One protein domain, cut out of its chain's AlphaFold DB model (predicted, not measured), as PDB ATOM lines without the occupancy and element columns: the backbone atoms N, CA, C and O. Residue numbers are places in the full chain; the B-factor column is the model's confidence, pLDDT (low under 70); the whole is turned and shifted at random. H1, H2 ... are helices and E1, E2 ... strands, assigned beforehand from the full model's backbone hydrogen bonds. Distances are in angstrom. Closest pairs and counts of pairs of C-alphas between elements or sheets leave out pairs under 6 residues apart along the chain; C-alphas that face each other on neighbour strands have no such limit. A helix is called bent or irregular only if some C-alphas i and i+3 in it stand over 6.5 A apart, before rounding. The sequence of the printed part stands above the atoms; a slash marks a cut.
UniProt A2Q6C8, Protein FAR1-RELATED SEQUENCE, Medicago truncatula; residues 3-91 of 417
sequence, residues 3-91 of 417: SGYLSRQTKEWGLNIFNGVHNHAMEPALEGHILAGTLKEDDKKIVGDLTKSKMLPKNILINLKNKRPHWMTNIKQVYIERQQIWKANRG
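AT A GLANCE: This is residues 3 to 91 of the 417 residues of the protein "Protein FAR1-RELATED SEQUENCE" of Medicago truncatula (UniProt A2Q6C8). A small two-stranded hairpin, E1 and E2, lies at one end of the model, and a long stretch with no named element, residues 18 to 40, leads from it to a cluster of three helices at the other end. In that cluster H1 and H2 make a helical hairpin, and H3 crosses H1 with its residues 78 to 85 while residues 75 to 79 meet H2; the loop of the strand hairpin, residues 7 to 12, and residues 19 to 28 of the long stretch stand free. The printed part has 89 residues, with two named strands and three named helices in the order E1, E2, H1, H2, H3, and the class is mostly helix. The sheet has the order E1 - E2 and is antiparallel. The whole is only just extended, close to loose, with a radius of gyration of the C-alphas of 18.7 A, and it is flat, spanning 52 by 37 by 17 A.

IN THESE COORDINATES: Strand E1 holds residues 3 to 6 and begins at C-alpha 3, at (260.662, 366.697, 309.164). Strand E2 holds residues 13 to 17 and is 13.2 A from first to last C-alpha. Helix H1 holds residues 41 to 52, from C-alpha 41 at (237.376, 349.723, 320.124), and is 16.6 A long. Helix H2 holds residues 57 to 67 and is 15.3 A long. Helix H3, the longest with 16 residues, holds residues 75 to 90, is 22.8 A long and ends at C-alpha 90, at (232.135, 358.296, 338.218). No helix is bent or irregular.

HOW THE PARTS SIT: E1 and E2 are a hairpin of antiparallel neighbour strands, with 157 degrees between their directions. The C-alphas of Gly 4 and Leu 15 face each other at 4.5 A. Across the pair, N 5 and O 14 are within hydrogen-bond range at 2.9 A, and N 16 and O 3 at 2.8 A. E1 is apart from H1, H2 and H3, and E2 is apart from H2 and H3. At the other end of the model, H1 and H2 form a helical hairpin: they touch, at a steep tilt of 39 degrees, opposite ways. Their closest C-alphas are those of Val 47 and Ile 60, 6.5 A apart. H3 touches H1 with residues 78 to 85 alone, and the closest C-alphas are those of Lys 44 and Glu 81, 6.7 A apart. The lines of H1 and H3 stand at 72 degrees, only just about perpendicular. H3 touches H2 with residues 75 to 79 alone, and the closest C-alphas are those of Leu 61 and Ile 75, 6.2 A apart. H2 and H3 run opposite ways at a steep tilt of 68 degrees, only just short of about perpendicular. The helix packing is mostly crossed: none of these three pairs is at a shallow tilt. In H1, H2 and H3 every O i to N i+4 pair is within hydrogen-bond range.

THE WHOLE: The two C-alphas farthest apart are those of Gln 9 and Lys 54, at 52.4 A; the first and last printed C-alphas, of Ser 3 and Gly 91, are 40.2 A apart. Without the stretches that stand free, the body has 73 residues and spans 52 by 34 by 17 A. The printed part has no cut. The link from E2 to H1 is long, with 23 residues; the link from H1 to H2 is tight, and those from E1 to E2 and from H2 to H3 are short. The mean pLDDT of the printed part is 77.2, and 21 residues are under 70: residue 3 and residues 18 to 37.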
ATOM      1  N   SER A   3     261.164 365.541 308.405       62.03
ATOM      2  CA  SER A   3     260.662 366.697 309.164       62.03
ATOM      3  C   SER A   3     259.178 366.912 308.901       62.03
ATOM      4  O   SER A   3     258.763 367.008 307.745       62.03
ATOM      5  N   GLY A   4     258.395 367.065 309.962       75.94
ATOM      6  CA  GLY A   4     257.037 367.590 309.854       75.94
ATOM      7  C   GLY A   4     257.044 369.116 309.775       75.94
ATOM      8  O   GLY A   4     257.848 369.768 310.439       75.94
ATOM      9  N   TYR A   5     256.136 369.685 308.990       78.50
ATOM     10  CA  TYR A   5     255.838 371.115 308.989       78.50
ATOM     11  C   TYR A   5     254.325 371.330 308.917       78.50
ATOM     12  O   TYR A   5     253.593 370.526 308.350       78.50
ATOM     13  N   LEU A   6     253.842 372.422 309.504       76.25
ATOM     14  CA  LEU A   6     252.439 372.816 309.426       76.25
ATOM     15  C   LEU A   6     252.293 373.890 308.348       76.25
ATOM     16  O   LEU A   6     252.862 374.979 308.475       76.25
ATOM     17  N   SER A   7     251.540 373.592 307.290       76.56
ATOM     18  CA  SER A   7     251.261 374.555 306.225       76.56
ATOM     19  C   SER A   7     250.425 375.701 306.782       76.56
ATOM     20  O   SER A   7     249.291 375.513 307.220       76.56
ATOM     21  N   ARG A   8     250.968 376.922 306.772       73.81
ATOM     22  CA  ARG A   8     250.249 378.096 307.293       73.81
ATOM     23  C   ARG A   8     249.049 378.499 306.432       73.81
ATOM     24  O   ARG A   8     248.151 379.152 306.951       73.81
ATOM     25  N   GLN A   9     249.033 378.113 305.157       77.19
ATOM     26  CA  GLN A   9     247.962 378.448 304.213       77.19
ATOM     27  C   GLN A   9     246.802 377.454 304.284       77.19
ATOM     28  O   GLN A   9     245.652 377.873 304.334       77.19
ATOM     29  N   THR A  10     247.095 376.154 304.341       83.69
ATOM     30  CA  THR A  10     246.055 375.109 304.367       83.69
ATOM     31  C   THR A  10     245.712 374.642 305.781       83.69
ATOM     32  O   THR A  10     244.710 373.969 305.971       83.69
ATOM     33  N   LYS A  11     246.518 375.017 306.787       81.75
ATOM     34  CA  LYS A  11     246.440 374.533 308.182       81.75
ATOM     35  C   LYS A  11     246.588 373.013 308.321       81.75
ATOM     36  O   LYS A  11     246.273 372.459 309.371       81.75
ATOM     37  N   GLU A  12     247.118 372.352 307.301       73.62
ATOM     38  CA  GLU A  12     247.343 370.910 307.281       73.62
ATOM     39  C   GLU A  12     248.801 370.572 307.593       73.62
ATOM     40  O   GLU A  12     249.731 371.320 307.272       73.62
ATOM     41  N   TRP A  13     249.000 369.422 308.232       78.25
ATOM     42  CA  TRP A  13     250.326 368.897 308.531       78.25
ATOM     43  C   TRP A  13     250.912 368.209 307.299       78.25
ATOM     44  O   TRP A  13     250.339 367.254 306.779       78.25
ATOM     45  N   GLY A  14     252.072 368.688 306.857       74.50
ATOM     46  CA  GLY A  14     252.880 368.090 305.801       74.50
ATOM     47  C   GLY A  14     254.106 367.384 306.374       74.50
ATOM     48  O   GLY A  14     254.654 367.775 307.407       74.50
ATOM     49  N   LEU A  15     254.554 366.335 305.691       76.00
ATOM     50  CA  LEU A  15     255.725 365.559 306.078       76.00
ATOM     51  C   LEU A  15     256.739 365.577 304.931       76.00
ATOM     52  O   LEU A  15     256.452 365.074 303.849       76.00
ATOM     53  N   ASN A  16     257.929 366.129 305.167       72.06
ATOM     54  CA  ASN A  16     259.041 366.060 304.220       72.06
ATOM     55  C   ASN A  16     259.959 364.895 304.582       72.06
ATOM     56  O   ASN A  16     260.579 364.882 305.648       72.06
ATOM     57  N   ILE A  17     260.067 363.923 303.679       75.62
ATOM     58  CA  ILE A  17     260.965 362.775 303.813       75.62
ATOM     59  C   ILE A  17     262.259 363.106 303.062       75.62
ATOM     60  O   ILE A  17     262.316 363.014 301.843       75.62
ATOM     61  N   PHE A  18     263.307 363.499 303.790       66.81
ATOM     62  CA  PHE A  18     264.607 363.861 303.204       66.81
ATOM     63  C   PHE A  18     265.474 362.651 302.858       66.81
ATOM     64  O   PHE A  18     266.336 362.725 301.992       66.81
ATOM     65  N   ASN A  19     265.273 361.537 303.560       66.50
ATOM     66  CA  ASN A  19     265.915 360.268 303.238       66.50
ATOM     67  C   ASN A  19     265.004 359.129 303.710       66.50
ATOM     68  O   ASN A  19     264.787 358.997 304.920       66.50
ATOM     69  N   GLY A  20     264.452 358.381 302.751       63.44
ATOM     70  CA  GLY A  20     263.547 357.245 302.962       63.44
ATOM     71  C   GLY A  20     264.255 355.891 303.067       63.44
ATOM     72  O   GLY A  20     263.588 354.867 303.162       63.44
ATOM     73  N   VAL A  21     265.591 355.868 303.040       66.56
ATOM     74  CA  VAL A  21     266.369 354.640 303.226       66.56
ATOM     75  C   VAL A  21     266.522 354.387 304.723       66.56
ATOM     76  O   VAL A  21     267.154 355.165 305.441       66.56
ATOM     77  N   HIS A  22     265.916 353.303 305.201       60.16
ATOM     78  CA  HIS A  22     266.114 352.820 306.562       60.16
ATOM     79  C   HIS A  22     267.532 352.246 306.688       60.16
ATOM     80  O   HIS A  22     267.975 351.476 305.840       60.16
ATOM     81  N   ASN A  23     268.258 352.608 307.748       64.56
ATOM     82  CA  ASN A  23     269.583 352.053 308.062       64.56
ATOM     83  C   ASN A  23     269.511 350.675 308.751       64.56
ATOM     84  O   ASN A  23     270.516 350.168 309.238       64.56
ATOM     85  N   HIS A  24     268.321 350.085 308.797       64.31
ATOM     86  CA  HIS A  24     268.032 348.747 309.283       64.31
ATOM     87  C   HIS A  24     266.897 348.158 308.432       64.31
ATOM     88  O   HIS A  24     266.132 348.896 307.806       64.31
ATOM     89  N   ALA A  25     266.770 346.831 308.406       66.69
ATOM     90  CA  ALA A  25     265.603 346.190 307.808       66.69
ATOM     91  C   ALA A  25     264.334 346.598 308.575       66.69
ATOM     92  O   ALA A  25     264.378 346.789 309.791       66.69
ATOM     93  N   MET A  26     263.208 346.756 307.875       61.53
ATOM     94  CA  MET A  26     261.924 347.040 308.517       61.53
ATOM     95  C   MET A  26     261.606 345.908 309.501       61.53
ATOM     96  O   MET A  26     261.561 344.747 309.097       61.53
ATOM     97  N   GLU A  27     261.445 346.243 310.784       56.22
ATOM     98  CA  GLU A  27     261.176 345.255 311.830       56.22
ATOM     99  C   GLU A  27     259.862 344.521 311.489       56.22
ATOM    100  O   GLU A  27     258.825 345.174 311.329       56.22
ATOM    101  N   PRO A  28     259.873 343.184 311.334       55.53
ATOM    102  CA  PRO A  28     258.700 342.430 310.887       55.53
ATOM    103  C   PRO A  28     257.587 342.376 311.943       55.53
ATOM    104  O   PRO A  28     256.440 342.070 311.618       55.53
ATOM    105  N   ALA A  29     257.907 342.696 313.198       57.41
ATOM    106  CA  ALA A  29     256.965 342.777 314.299       57.41
ATOM    107  C   ALA A  29     257.078 344.142 314.985       57.41
ATOM    108  O   ALA A  29     258.169 344.635 315.245       57.41
ATOM    109  N   LEU A  30     255.945 344.747 315.348       56.44
ATOM    110  CA  LEU A  30     255.896 345.998 316.122       56.44
ATOM    111  C   LEU A  30     256.275 345.780 317.606       56.44
ATOM    112  O   LEU A  30     255.709 346.403 318.506       56.44
ATOM    113  N   GLU A  31     257.198 344.861 317.879       48.59
ATOM    114  CA  GLU A  31     257.604 344.440 319.213       48.59
ATOM    115  C   GLU A  31     258.265 345.623 319.938       48.59
ATOM    116  O   GLU A  31     259.326 346.106 319.561       48.59
ATOM    117  N   GLY A  32     257.566 346.174 320.937       48.84
ATOM    118  CA  GLY A  32     257.999 347.371 321.673       48.84
ATOM    119  C   GLY A  32     257.446 348.714 321.169       48.84
ATOM    120  O   GLY A  32     257.654 349.731 321.832       48.84
ATOM    121  N   HIS A  33     256.688 348.758 320.067       58.81
ATOM    122  CA  HIS A  33     256.069 350.001 319.585       58.81
ATOM    123  C   HIS A  33     254.835 350.380 320.429       58.81
ATOM    124  O   HIS A  33     253.963 349.546 320.672       58.81
ATOM    125  N   ILE A  34     254.697 351.661 320.815       52.31
ATOM    126  CA  ILE A  34     253.583 352.176 321.656       52.31
ATOM    127  C   ILE A  34     252.198 351.790 321.095       52.31
ATOM    128  O   ILE A  34     251.261 351.526 321.848       52.31
ATOM    129  N   LEU A  35     252.078 351.699 319.767       57.25
ATOM    130  CA  LEU A  35     250.836 351.371 319.066       57.25
ATOM    131  C   LEU A  35     250.499 349.868 319.073       57.25
ATOM    132  O   LEU A  35     249.321 349.522 319.031       57.25
ATOM    133  N   ALA A  36     251.491 348.979 319.189       57.75
ATOM    134  CA  ALA A  36     251.322 347.528 319.041       57.75
ATOM    135  C   ALA A  36     250.508 346.870 320.166       57.75
ATOM    136  O   ALA A  36     249.952 345.787 319.993       57.75
ATOM    137  N   GLY A  37     250.445 347.525 321.329       62.53
ATOM    138  CA  GLY A  37     249.726 347.035 322.503       62.53
ATOM    139  C   GLY A  37     248.354 347.671 322.731       62.53
ATOM    140  O   GLY A  37     247.661 347.250 323.652       62.53
ATOM    141  N   THR A  38     247.950 348.680 321.952       76.25
ATOM    142  CA  THR A  38     246.721 349.452 322.227       76.25
ATOM    143  C   THR A  38     245.472 348.608 321.969       76.25
ATOM    144  O   THR A  38     245.422 347.859 320.996       76.25
ATOM    145  N   LEU A  39     244.457 348.706 322.831       82.69
ATOM    146  CA  LEU A  39     243.178 348.017 322.626       82.69
ATOM    147  C   LEU A  39     242.387 348.685 321.499       82.69
ATOM    148  O   LEU A  39     242.213 349.905 321.500       82.69
ATOM    149  N   LYS A  40     241.874 347.886 320.555       84.38
ATOM    150  CA  LYS A  40     240.911 348.388 319.565       84.38
ATOM    151  C   LYS A  40     239.550 348.598 320.217       84.38
ATOM    152  O   LYS A  40     239.258 348.016 321.257       84.38
ATOM    153  N   GLU A  41     238.687 349.369 319.570       85.06
ATOM    154  CA  GLU A  41     237.376 349.723 320.124       85.06
ATOM    155  C   GLU A  41     236.488 348.502 320.422       85.06
ATOM    156  O   GLU A  41     235.800 348.447 321.439       85.06
ATOM    157  N   ASP A  42     236.567 347.458 319.593       87.56
ATOM    158  CA  ASP A  42     235.852 346.210 319.849       87.56
ATOM    159  C   ASP A  42     236.456 345.397 321.009       87.56
ATOM    160  O   ASP A  42     235.718 344.715 321.722       87.56
ATOM    161  N   ASP A  43     237.769 345.496 321.243       87.62
ATOM    162  CA  ASP A  43     238.426 344.891 322.407       87.62
ATOM    163  C   ASP A  43     238.081 345.651 323.690       87.62
ATOM    164  O   ASP A  43     237.841 345.022 324.718       87.62
ATOM    165  N   LYS A  44     237.991 346.986 323.640       89.81
ATOM    166  CA  LYS A  44     237.528 347.798 324.776       89.81
ATOM    167  C   LYS A  44     236.115 347.416 325.193       89.81
ATOM    168  O   LYS A  44     235.856 347.230 326.380       89.81
ATOM    169  N   LYS A  45     235.218 347.195 324.223       89.88
ATOM    170  CA  LYS A  45     233.864 346.695 324.498       89.88
ATOM    171  C   LYS A  45     233.894 345.339 325.209       89.88
ATOM    172  O   LYS A  45     233.210 345.175 326.215       89.88
ATOM    173  N   ILE A  46     234.739 344.406 324.759       89.75
ATOM    174  CA  ILE A  46     234.936 343.113 325.439       89.75
ATOM    175  C   ILE A  46     235.448 343.317 326.865       89.75
ATOM    176  O   ILE A  46     234.927 342.704 327.795       89.75
ATOM    177  N   VAL A  47     236.446 344.183 327.058       89.25
ATOM    178  CA  VAL A  47     236.948 344.509 328.397       89.25
ATOM    179  C   VAL A  47     235.814 345.046 329.265       89.25
ATOM    180  O   VAL A  47     235.683 344.600 330.402       89.25
ATOM    181  N   GLY A  48     234.965 345.933 328.745       87.81
ATOM    182  CA  GLY A  48     233.803 346.460 329.457       87.81
ATOM    183  C   GLY A  48     232.779 345.396 329.837       87.81
ATOM    184  O   GLY A  48     232.407 345.305 331.007       87.81
ATOM    185  N   ASP A  49     232.372 344.547 328.897       88.00
ATOM    186  CA  ASP A  49     231.374 343.496 329.129       88.00
ATOM    187  C   ASP A  49     231.882 342.437 330.125       88.00
ATOM    188  O   ASP A  49     231.176 342.043 331.063       88.00
ATOM    189  N   LEU A  50     233.146 342.025 329.997       88.44
ATOM    190  CA  LEU A  50     233.769 341.081 330.927       88.44
ATOM    191  C   LEU A  50     234.060 341.714 332.296       88.44
ATOM    192  O   LEU A  50     234.007 341.024 333.315       88.44
ATOM    193  N   THR A  51     234.313 343.025 332.346       84.56
ATOM    194  CA  THR A  51     234.456 343.770 333.607       84.56
ATOM    195  C   THR A  51     233.126 343.865 334.344       84.56
ATOM    196  O   THR A  51     233.093 343.591 335.541       84.56
ATOM    197  N   LYS A  52     232.022 344.159 333.642       81.81
ATOM    198  CA  LYS A  52     230.660 344.113 334.207       81.81
ATOM    199  C   LYS A  52     230.305 342.717 334.720       81.81
ATOM    200  O   LYS A  52     229.649 342.580 335.746       81.81
ATOM    201  N   SER A  53     230.819 341.685 334.055       83.25
ATOM    202  CA  SER A  53     230.699 340.280 334.469       83.25
ATOM    203  C   SER A  53     231.689 339.868 335.573       83.25
ATOM    204  O   SER A  53     231.836 338.681 335.856       83.25
ATOM    205  N   LYS A  54     232.387 340.830 336.197       77.25
ATOM    206  CA  LYS A  54     233.315 340.639 337.330       77.25
ATOM    207  C   LYS A  54     234.477 339.683 337.039       77.25
ATOM    208  O   LYS A  54     235.021 339.044 337.939       77.25
ATOM    209  N   MET A  55     234.893 339.589 335.779       82.19
ATOM    210  CA  MET A  55     235.978 338.704 335.377       82.19
ATOM    211  C   MET A  55     237.349 339.258 335.801       82.19
ATOM    212  O   MET A  55     237.616 340.464 335.743       82.19
ATOM    213  N   LEU A  56     238.252 338.363 336.218       81.50
ATOM    214  CA  LEU A  56     239.621 338.737 336.585       81.50
ATOM    215  C   LEU A  56     240.380 339.307 335.373       81.50
ATOM    216  O   LEU A  56     240.282 338.726 334.286       81.50
ATOM    217  N   PRO A  57     241.209 340.361 335.540       85.19
ATOM    218  CA  PRO A  57     241.993 340.952 334.448       85.19
ATOM    219  C   PRO A  57     242.811 339.927 333.654       85.19
ATOM    220  O   PRO A  57     242.906 340.017 332.433       85.19
ATOM    221  N   LYS A  58     243.358 338.910 334.334       87.25
ATOM    222  CA  LYS A  58     244.104 337.813 333.702       87.25
ATOM    223  C   LYS A  58     243.238 337.011 332.724       87.25
ATOM    224  O   LYS A  58     243.693 336.701 331.629       87.25
ATOM    225  N   ASN A  59     241.999 336.704 333.099       89.19
ATOM    226  CA  ASN A  59     241.073 335.946 332.256       89.19
ATOM    227  C   ASN A  59     240.570 336.798 331.085       89.19
ATOM    228  O   ASN A  59     240.457 336.291 329.973       89.19
ATOM    229  N   ILE A  60     240.365 338.101 331.313       89.19
ATOM    230  CA  ILE A  60     240.076 339.067 330.244       89.19
ATOM    231  C   ILE A  60     241.235 339.095 329.240       89.19
ATOM    232  O   ILE A  60     241.012 338.971 328.042       89.19
ATOM    233  N   LEU A  61     242.483 339.172 329.714       90.19
ATOM    234  CA  LEU A  61     243.658 339.142 328.843       90.19
ATOM    235  C   LEU A  61     243.758 337.835 328.043       90.19
ATOM    236  O   LEU A  61     244.068 337.880 326.856       90.19
ATOM    237  N   ILE A  62     243.496 336.682 328.669       90.62
ATOM    238  CA  ILE A  62     243.466 335.385 327.973       90.62
ATOM    239  C   ILE A  62     242.395 335.399 326.877       90.62
ATOM    240  O   ILE A  62     242.674 334.988 325.754       90.62
ATOM    241  N   ASN A  63     241.198 335.918 327.167       91.62
ATOM    242  CA  ASN A  63     240.126 336.042 326.181       91.62
ATOM    243  C   ASN A  63     240.551 336.914 324.984       91.62
ATOM    244  O   ASN A  63     240.416 336.486 323.837       91.62
ATOM    245  N   LEU A  64     241.153 338.079 325.249       90.25
ATOM    246  CA  LEU A  64     241.660 338.979 324.209       90.25
ATOM    247  C   LEU A  64     242.746 338.316 323.352       90.25
ATOM    248  O   LEU A  64     242.685 338.386 322.125       90.25
ATOM    249  N   LYS A  65     243.700 337.613 323.977       89.00
ATOM    250  CA  LYS A  65     244.758 336.882 323.264       89.00
ATOM    251  C   LYS A  65     244.212 335.727 322.427       89.00
ATOM    252  O   LYS A  65     244.686 335.520 321.318       89.00
ATOM    253  N   ASN A  66     243.193 335.016 322.906       89.12
ATOM    254  CA  ASN A  66     242.545 333.954 322.133       89.12
ATOM    255  C   ASN A  66     241.797 334.513 320.918       89.12
ATOM    256  O   ASN A  66     241.837 333.919 319.844       89.12
ATOM    257  N   LYS A  67     241.139 335.669 321.067       87.06
ATOM    258  CA  LYS A  67     240.455 336.344 319.958       87.06
ATOM    259  C   LYS A  67     241.446 336.921 318.941       87.06
ATOM    260  O   LYS A  67     241.142 336.964 317.750       87.06
ATOM    261  N   ARG A  68     242.612 337.396 319.399       82.44
ATOM    262  CA  ARG A  68     243.644 338.048 318.572       82.44
ATOM    263  C   ARG A  68     245.061 337.578 318.942       82.44
ATOM    264  O   ARG A  68     245.795 338.330 319.583       82.44
ATOM    265  N   PRO A  69     245.485 336.384 318.484       80.12
ATOM    266  CA  PRO A  69     246.768 335.788 318.880       80.12
ATOM    267  C   PRO A  69     247.999 336.616 318.500       80.12
ATOM    268  O   PRO A  69     248.996 336.609 319.215       80.12
ATOM    269  N   HIS A  70     247.923 337.355 317.390       74.06
ATOM    270  CA  HIS A  70     249.029 338.163 316.866       74.06
ATOM    271  C   HIS A  70     249.118 339.570 317.479       74.06
ATOM    272  O   HIS A  70     250.012 340.334 317.125       74.06
ATOM    273  N   TRP A  71     248.187 339.949 318.363       72.69
ATOM    274  CA  TRP A  71     248.156 341.286 318.952       72.69
ATOM    275  C   TRP A  71     248.898 341.320 320.290       72.69
ATOM    276  O   TRP A  71     248.688 340.473 321.160       72.69
ATOM    277  N   MET A  72     249.737 342.335 320.498       70.56
ATOM    278  CA  MET A  72     250.627 342.419 321.662       70.56
ATOM    279  C   MET A  72     249.942 343.028 322.898       70.56
ATOM    280  O   MET A  72     250.568 343.751 323.677       70.56
ATOM    281  N   THR A  73     248.645 342.750 323.110       79.31
ATOM    282  CA  THR A  73     247.942 343.214 324.316       79.31
ATOM    283  C   THR A  73     248.640 342.652 325.547       79.31
ATOM    284  O   THR A  73     248.862 341.444 325.685       79.31
ATOM    285  N   ASN A  74     248.939 343.542 326.486       82.56
ATOM    286  CA  ASN A  74     249.462 343.188 327.793       82.56
ATOM    287  C   ASN A  74     248.438 343.515 328.890       82.56
ATOM    288  O   ASN A  74     247.453 344.223 328.676       82.56
ATOM    289  N   ILE A  75     248.681 343.000 330.095       85.06
ATOM    290  CA  ILE A  75     247.762 343.167 331.227       85.06
ATOM    291  C   ILE A  75     247.564 344.639 331.621       85.06
ATOM    292  O   ILE A  75     246.484 345.018 332.069       85.06
ATOM    293  N   LYS A  76     248.579 345.488 331.409       82.94
ATOM    294  CA  LYS A  76     248.528 346.920 331.729       82.94
ATOM    295  C   LYS A  76     247.421 347.621 330.940       82.94
ATOM    296  O   LYS A  76     246.741 348.473 331.494       82.94
ATOM    297  N   GLN A  77     247.197 347.222 329.692       85.38
ATOM    298  CA  GLN A  77     246.153 347.796 328.837       85.38
ATOM    299  C   GLN A  77     244.749 347.445 329.331       85.38
ATOM    300  O   GLN A  77     243.876 348.305 329.363       85.38
ATOM    301  N   VAL A  78     244.556 346.216 329.824       85.88
ATOM    302  CA  VAL A  78     243.301 345.808 330.478       85.88
ATOM    303  C   VAL A  78     243.045 346.650 331.732       85.88
ATOM    304  O   VAL A  78     241.923 347.101 331.946       85.88
ATOM    305  N   TYR A  79     244.071 346.897 332.551       82.38
ATOM    306  CA  TYR A  79     243.933 347.753 333.734       82.38
ATOM    307  C   TYR A  79     243.612 349.210 333.382       82.38
ATOM    308  O   TYR A  79     242.721 349.787 334.003       82.38
ATOM    309  N   ILE A  80     244.297 349.786 332.389       83.38
ATOM    310  CA  ILE A  80     244.051 351.159 331.926       83.38
ATOM    311  C   ILE A  80     242.610 351.301 331.435       83.38
ATOM    312  O   ILE A  80     241.913 352.215 331.865       83.38
ATOM    313  N   GLU A  81     242.145 350.387 330.584       87.31
ATOM    314  CA  GLU A  81     240.785 350.438 330.041       87.31
ATOM    315  C   GLU A  81     239.731 350.302 331.141       87.31
ATOM    316  O   GLU A  81     238.796 351.095 331.210       87.31
ATOM    317  N   ARG A  82     239.926 349.372 332.085       84.75
ATOM    318  CA  ARG A  82     239.060 349.280 333.269       84.75
ATOM    319  C   ARG A  82     239.020 350.600 334.021       84.75
ATOM    320  O   ARG A  82     237.941 351.067 334.361       84.75
ATOM    321  N   GLN A  83     240.175 351.214 334.267       79.00
ATOM    322  CA  GLN A  83     240.246 352.500 334.950       79.00
ATOM    323  C   GLN A  83     239.496 353.605 334.189       79.00
ATOM    324  O   GLN A  83     238.852 354.436 334.825       79.00
ATOM    325  N   GLN A  84     239.543 353.619 332.853       82.88
ATOM    326  CA  GLN A  84     238.768 354.567 332.045       82.88
ATOM    327  C   GLN A  84     237.261 354.336 332.179       82.88
ATOM    328  O   GLN A  84     236.528 355.297 332.397       82.88
ATOM    329  N   ILE A  85     236.810 353.079 332.150       82.31
ATOM    330  CA  ILE A  85     235.402 352.715 332.373       82.31
ATOM    331  C   ILE A  85     234.929 353.195 333.752       82.31
ATOM    332  O   ILE A  85     233.864 353.796 333.869       82.31
ATOM    333  N   TRP A  86     235.737 352.991 334.795       77.19
ATOM    334  CA  TRP A  86     235.427 353.467 336.145       77.19
ATOM    335  C   TRP A  86     235.326 354.989 336.222       77.19
ATOM    336  O   TRP A  86     234.365 355.515 336.778       77.19
ATOM    337  N   LYS A  87     236.278 355.707 335.614       78.88
ATOM    338  CA  LYS A  87     236.230 357.173 335.536       78.88
ATOM    339  C   LYS A  87     234.980 357.663 334.807       78.88
ATOM    340  O   LYS A  87     234.360 358.612 335.268       78.88
ATOM    341  N   ALA A  88     234.583 357.000 333.721       83.25
ATOM    342  CA  ALA A  88     233.355 357.329 333.004       83.25
ATOM    343  C   ALA A  88     232.104 357.112 333.876       83.25
ATOM    344  O   ALA A  88     231.229 357.973 333.904       83.25
ATOM    345  N   ASN A  89     232.048 356.018 334.645       79.62
ATOM    346  CA  ASN A  89     230.950 355.747 335.584       79.62
ATOM    347  C   ASN A  89     230.883 356.761 336.736       79.62
ATOM    348  O   ASN A  89     229.804 357.045 337.257       79.62
ATOM    349  N   ARG A  90     232.035 357.302 337.146       80.56
ATOM    350  CA  ARG A  90     232.135 358.296 338.218       80.56
ATOM    351  C   ARG A  90     231.561 359.662 337.818       80.56
ATOM    352  O   ARG A  90     231.109 360.408 338.690       80.56
ATOM    353  N   GLY A  91     231.562 359.979 336.521       83.69
ATOM    354  CA  GLY A  91     231.218 361.305 336.009       83.69
ATOM    355  C   GLY A  91     232.147 362.379 336.582       83.69
ATOM    356  O   GLY A  91     233.343 362.146 336.757       83.69
TER     357      GLY A  91